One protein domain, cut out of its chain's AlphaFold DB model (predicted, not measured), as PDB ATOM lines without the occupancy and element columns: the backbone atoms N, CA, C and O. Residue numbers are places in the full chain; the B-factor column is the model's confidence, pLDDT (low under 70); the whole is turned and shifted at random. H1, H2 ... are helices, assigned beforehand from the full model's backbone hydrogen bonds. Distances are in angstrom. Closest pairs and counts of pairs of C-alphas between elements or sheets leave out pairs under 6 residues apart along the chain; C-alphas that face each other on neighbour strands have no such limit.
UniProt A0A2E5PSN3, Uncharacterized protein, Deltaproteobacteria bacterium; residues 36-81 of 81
ATOM      1  N   GLU A  36      40.772  98.880  24.476       52.97
ATOM      2  CA  GLU A  36      40.633 100.304  24.835       52.97
ATOM      3  C   GLU A  36      40.157 101.181  23.653       52.97
ATOM      4  O   GLU A  36      39.492 102.204  23.846       52.97
ATOM      5  N   ASP A  37      40.363 100.715  22.417       52.12
ATOM      6  CA  ASP A  37      39.809 101.287  21.185       52.12
ATOM      7  C   ASP A  37      38.278 101.262  21.098       52.12
ATOM      8  O   ASP A  37      37.694 101.970  20.279       52.12
ATOM      9  N   SER A  38      37.590 100.519  21.962       52.47
ATOM     10  CA  SER A  38      36.127 100.503  22.067       52.47
ATOM     11  C   SER A  38      35.546 101.874  22.420       52.47
ATOM     12  O   SER A  38      34.428 102.186  22.003       52.47
ATOM     13  N   LYS A  39      36.295 102.745  23.115       52.41
ATOM     14  CA  LYS A  39      35.896 104.149  23.320       52.41
ATOM     15  C   LYS A  39      35.958 104.956  22.021       52.41
ATOM     16  O   LYS A  39      35.046 105.739  21.750       52.41
ATOM     17  N   ASN A  40      36.993 104.753  21.205       56.53
ATOM     18  CA  ASN A  40      37.111 105.394  19.893       56.53
ATOM     19  C   ASN A  40      36.089 104.836  18.895       56.53
ATOM     20  O   ASN A  40      35.477 105.611  18.160       56.53
ATOM     21  N   LEU A  41      35.829 103.527  18.933       58.22
ATOM     22  CA  LEU A  41      34.795 102.860  18.147       58.22
ATOM     23  C   LEU A  41      33.405 103.409  18.493       58.22
ATOM     24  O   LEU A  41      32.670 103.823  17.600       58.22
ATOM     25  N   ASN A  42      33.085 103.526  19.788       59.97
ATOM     26  CA  ASN A  42      31.837 104.136  20.251       59.97
ATOM     27  C   ASN A  42      31.716 105.600  19.814       59.97
ATOM     28  O   ASN A  42      30.643 106.039  19.408       59.97
ATOM     29  N   ARG A  43      32.810 106.370  19.854       63.59
ATOM     30  CA  ARG A  43      32.808 107.770  19.403       63.59
ATOM     31  C   ARG A  43      32.601 107.886  17.890       63.59
ATOM     32  O   ARG A  43      31.844 108.752  17.449       63.59
ATOM     33  N   ALA A  44      33.239 107.019  17.105       64.94
ATOM     34  CA  ALA A  44      33.087 106.964  15.654       64.94
ATOM     35  C   ALA A  44      31.677 106.506  15.242       64.94
ATOM     36  O   ALA A  44      31.071 107.132  14.370       64.94
ATOM     37  N   GLN A  45      31.117 105.492  15.916       68.06
ATOM     38  CA  GLN A  45      29.726 105.066  15.728       68.06
ATOM     39  C   GLN A  45      28.750 106.184  16.083       68.06
ATOM     40  O   GLN A  45      27.916 106.532  15.253       68.06
ATOM     41  N   LYS A  46      28.915 106.833  17.240       74.62
ATOM     42  CA  LYS A  46      28.030 107.922  17.677       74.62
ATOM     43  C   LYS A  46      28.023 109.097  16.692       74.62
ATOM     44  O   LYS A  46      26.961 109.608  16.353       74.62
ATOM     45  N   LYS A  47      29.192 109.481  16.166       77.56
ATOM     46  CA  LYS A  47      29.303 110.529  15.134       77.56
ATOM     47  C   LYS A  47      28.659 110.105  13.809       77.56
ATOM     48  O   LYS A  47      27.999 110.907  13.153       77.56
ATOM     49  N   SER A  48      28.833 108.844  13.419       78.06
ATOM     50  CA  SER A  48      28.187 108.275  12.235       78.06
ATOM     51  C   SER A  48      26.655 108.237  12.390       78.06
ATOM     52  O   SER A  48      25.944 108.575  11.445       78.06
ATOM     53  N   ASP A  49      26.129 107.921  13.573       78.69
ATOM     54  CA  ASP A  49      24.685 107.917  13.849       78.69
ATOM     55  C   ASP A  49      24.082 109.327  13.811       78.69
ATOM     56  O   ASP A  49      23.015 109.533  13.226       78.69
ATOM     57  N   GLU A  50      24.785 110.329  14.345       85.06
ATOM     58  CA  GLU A  50      24.385 111.737  14.214       85.06
ATOM     59  C   GLU A  50      24.315 112.177  12.742       85.06
ATOM     60  O   GLU A  50      23.377 112.871  12.331       85.06
ATOM     61  N   CYS A  51      25.276 111.748  11.920       84.62
ATOM     62  CA  CYS A  51      25.264 111.998  10.480       84.62
ATOM     63  C   CYS A  51      24.094 111.288   9.782       84.62
ATOM     64  O   CYS A  51      23.435 111.895   8.937       84.62
ATOM     65  N   PHE A  52      23.771 110.051  10.169       84.25
ATOM     66  CA  PHE A  52      22.608 109.335   9.641       84.25
ATOM     67  C   PHE A  52      21.287 110.042   9.971       84.25
ATOM     68  O   PHE A  52      20.430 110.168   9.099       84.25
ATOM     69  N   GLN A  53      21.134 110.580  11.185       85.62
ATOM     70  CA  GLN A  53      19.948 111.363  11.558       85.62
ATOM     71  C   GLN A  53      19.803 112.628  10.701       85.62
ATOM     72  O   GLN A  53      18.709 112.935  10.228       85.62
ATOM     73  N   LYS A  54      20.906 113.331  10.416       85.44
ATOM     74  CA  LYS A  54      20.892 114.489   9.505       85.44
ATOM     75  C   LYS A  54      20.542 114.097   8.069       85.44
ATOM     76  O   LYS A  54      19.783 114.809   7.415       85.44
ATOM     77  N   LEU A  55      21.054 112.965   7.583       84.69
ATOM     78  CA  LEU A  55      20.682 112.429   6.271       84.69
ATOM     79  C   LEU A  55      19.199 112.077   6.212       84.69
ATOM     80  O   LEU A  55      18.558 112.359   5.204       84.69
ATOM     81  N   LYS A  56      18.645 111.519   7.293       83.62
ATOM     82  CA  LYS A  56      17.223 111.183   7.400       83.62
ATOM     83  C   LYS A  56      16.310 112.406   7.309       83.62
ATOM     84  O   LYS A  56      15.207 112.303   6.787       83.62
ATOM     85  N   LEU A  57      16.783 113.556   7.786       84.75
ATOM     86  CA  LEU A  57      16.078 114.835   7.679       84.75
ATOM     87  C   LEU A  57      16.225 115.487   6.293       84.75
ATOM     88  O   LEU A  57      15.322 116.190   5.855       84.75
ATOM     89  N   LYS A  58      17.356 115.274   5.604       82.06
ATOM     90  CA  LYS A  58      17.646 115.860   4.279       82.06
ATOM     91  C   LYS A  58      17.094 115.052   3.103       82.06
ATOM     92  O   LYS A  58      16.803 115.628   2.056       82.06
ATOM     93  N   PHE A  59      17.038 113.729   3.224       84.31
ATOM     94  CA  PHE A  59      16.741 112.831   2.113       84.31
ATOM     95  C   PHE A  59      15.461 112.038   2.340       84.31
ATOM     96  O   PHE A  59      15.192 111.537   3.426       84.31
ATOM     97  N   ASP A  60      14.716 111.857   1.254       83.12
ATOM     98  CA  ASP A  60      13.561 110.971   1.214       83.12
ATOM     99  C   ASP A  60      13.985 109.502   1.401       83.12
ATOM    100  O   ASP A  60      15.101 109.108   1.028       83.12
ATOM    101  N   ASN A  61      13.089 108.660   1.919       80.69
ATOM    102  CA  ASN A  61      13.397 107.267   2.273       80.69
ATOM    103  C   ASN A  61      13.971 106.468   1.091       80.69
ATOM    104  O   ASN A  61      14.882 105.658   1.270       80.69
ATOM    105  N   LYS A  62      13.510 106.742  -0.138       84.44
ATOM    106  CA  LYS A  62      14.043 106.104  -1.356       84.44
ATOM    107  C   LYS A  62      15.517 106.445  -1.607       84.44
ATOM    108  O   LYS A  62      16.290 105.572  -1.999       84.44
ATOM    109  N   LYS A  63      15.930 107.695  -1.362       82.62
ATOM    110  CA  LYS A  63      17.332 108.124  -1.517       82.62
ATOM    111  C   LYS A  63      18.213 107.557  -0.408       82.62
ATOM    112  O   LYS A  63      19.307 107.086  -0.704       82.62
ATOM    113  N   LEU A  64      17.724 107.525   0.831       83.62
ATOM    114  CA  LEU A  64      18.439 106.888   1.943       83.62
ATOM    115  C   LEU A  64      18.692 105.405   1.687       83.62
ATOM    116  O   LEU A  64      19.791 104.921   1.943       83.62
ATOM    117  N   MET A  65      17.708 104.694   1.135       82.44
ATOM    118  CA  MET A  65      17.847 103.278   0.803       82.44
ATOM    119  C   MET A  65      18.891 103.053  -0.298       82.44
ATOM    120  O   MET A  65      19.714 102.145  -0.188       82.44
ATOM    121  N   ALA A  66      18.929 103.923  -1.312       86.81
ATOM    122  CA  ALA A  66      19.944 103.878  -2.363       86.81
ATOM    123  C   ALA A  66      21.363 104.170  -1.836       86.81
ATOM    124  O   ALA A  66      22.320 103.528  -2.268       86.81
ATOM    125  N   ILE A  67      21.503 105.107  -0.892       83.31
ATOM    126  CA  ILE A  67      22.781 105.414  -0.230       83.31
ATOM    127  C   ILE A  67      23.214 104.239   0.654       83.31
ATOM    128  O   ILE A  67      24.338 103.763   0.525       83.31
ATOM    129  N   SER A  68      22.307 103.720   1.484       81.44
ATOM    130  CA  SER A  68      22.536 102.545   2.337       81.44
ATOM    131  C   SER A  68      22.996 101.334   1.525       81.44
ATOM    132  O   SER A  68      23.991 100.699   1.855       81.44
ATOM    133  N   SER A  69      22.327 101.068   0.398       82.06
ATOM    134  CA  SER A  69      22.654  99.955  -0.497       82.06
ATOM    135  C   SER A  69      24.030 100.081  -1.158       82.06
ATOM    136  O   SER A  69      24.578  99.067  -1.586       82.06
ATOM    137  N   LYS A  70      24.574 101.296  -1.290       82.75
ATOM    138  CA  LYS A  70      25.899 101.552  -1.883       82.75
ATOM    139  C   LYS A  70      26.996 101.730  -0.835       82.75
ATOM    140  O   LYS A  70      28.178 101.690  -1.178       82.75
ATOM    141  N   LYS A  71      26.622 101.941   0.426       83.19
ATOM    142  CA  LYS A  71      27.544 102.186   1.529       83.19
ATOM    143  C   LYS A  71      28.334 100.916   1.850       83.19
ATOM    144  O   LYS A  71      27.763  99.869   2.146       83.19
ATOM    145  N   LYS A  72      29.665 101.016   1.847       78.81
ATOM    146  CA  LYS A  72      30.532  99.941   2.350       78.81
ATOM    147  C   LYS A  72      30.535  99.935   3.880       78.81
ATOM    148  O   LYS A  72      30.448 100.986   4.508       78.81
ATOM    149  N   TRP A  73      30.721  98.760   4.478       68.19
ATOM    150  CA  TRP A  73      30.753  98.576   5.938       68.19
ATOM    151  C   TRP A  73      31.788  99.456   6.658       68.19
ATOM    152  O   TRP A  73      31.568  99.832   7.802       68.19
ATOM    153  N   ASN A  74      32.878  99.826   5.978       73.50
ATOM    154  CA  ASN A  74      33.936 100.677   6.525       73.50
ATOM    155  C   ASN A  74      33.765 102.182   6.215       73.50
ATOM    156  O   ASN A  74      34.660 102.970   6.498       73.50
ATOM    157  N   GLN A  75      32.666 102.596   5.573       73.44
ATOM    158  CA  GLN A  75      32.391 104.013   5.299       73.44
ATOM    159  C   GLN A  75      31.505 104.614   6.388       73.44
ATOM    160  O   GLN A  75      30.592 103.958   6.901       73.44
ATOM    161  N   SER A  76      31.741 105.878   6.727       78.50
ATOM    162  CA  SER A  76      30.908 106.601   7.683       78.50
ATOM    163  C   SER A  76      29.660 107.136   6.986       78.50
ATOM    164  O   SER A  76      29.664 107.422   5.791       78.50
ATOM    165  N   TRP A  77      28.563 107.312   7.724       80.69
ATOM    166  CA  TRP A  77      27.413 108.052   7.189       80.69
ATOM    167  C   TRP A  77      27.738 109.529   6.937       80.69
ATOM    168  O   TRP A  77      27.088 110.163   6.114       80.69
ATOM    169  N   CYS A  78      28.765 110.072   7.595       78.94
ATOM    170  CA  CYS A  78      29.197 111.447   7.365       78.94
ATOM    171  C   CYS A  78      29.788 111.677   5.966       78.94
ATOM    172  O   CYS A  78      29.777 112.811   5.509       78.94
ATOM    173  N   ASP A  79      30.253 110.630   5.280       80.38
ATOM    174  CA  ASP A  79      30.812 110.741   3.923       80.38
ATOM    175  C   ASP A  79      29.733 111.003   2.852       80.38
ATOM    176  O   ASP A  79      30.050 111.286   1.701       80.38
ATOM    177  N   PHE A  80      28.453 110.891   3.222       76.69
ATOM    178  CA  PHE A  80      27.302 111.045   2.324       76.69
ATOM    179  C   PHE A  80      26.493 112.330   2.580       76.69
ATOM    180  O   PHE A  80      25.421 112.496   1.991       76.69
ATOM    181  N   LEU A  81      26.966 113.187   3.492       71.69
ATOM    182  CA  LEU A  81      26.295 114.396   3.993       71.69
ATOM    183  C   LEU A  81      26.663 115.651   3.197       71.69
ATOM    184  O   LEU A  81      25.750 116.505   3.040       71.69
TER     185      LEU A  81
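AT A GLANCE: This is residues 36 to 81 of the 81 residues of an uncharacterized protein of Deltaproteobacteria bacterium (UniProt A0A2E5PSN3). A long helix, H1, and a shorter one, H2, that folds back from its last residues make a V; the chain then returns to one side of the V, where the very short H3 packs on H1. Residues 36 to 43 stick out. The printed part has 46 residues, with three named helices in the order H1, H2, H3 and no named strand: all helix. It is only just loose, close to compact, with a radius of gyration of the C-alphas of 11.4 A, and spans 38 by 20 by 12 A.

HOW THE PARTS SIT: H1, residues 38 to 58, touches H3, residues 77 to 80, with residues 47 to 55 alone; the closest C-alphas, of Cys 51 and Cys 78, are 5.0 A apart. H2, residues 61 to 70, is close to H1 but not clearly touching, the closest C-alphas, of Lys 56 and Leu 64, being 7.1 A apart; they run opposite ways at a steep tilt of 40 degrees. In H1 and H2 every O i to N i+4 pair is within hydrogen-bond range; H3 is too short for one.

IN THESE COORDINATES: H1 measures 29.9 A from C-alpha 38 at (36.127, 100.503, 22.067), H2 14.4 A, and H3 5.7 A to C-alpha 80 at (27.302, 111.045, 2.324).

THE WHOLE: The printed part has no cut and no long link. Residues 36 to 45 and 73 are under pLDDT 70.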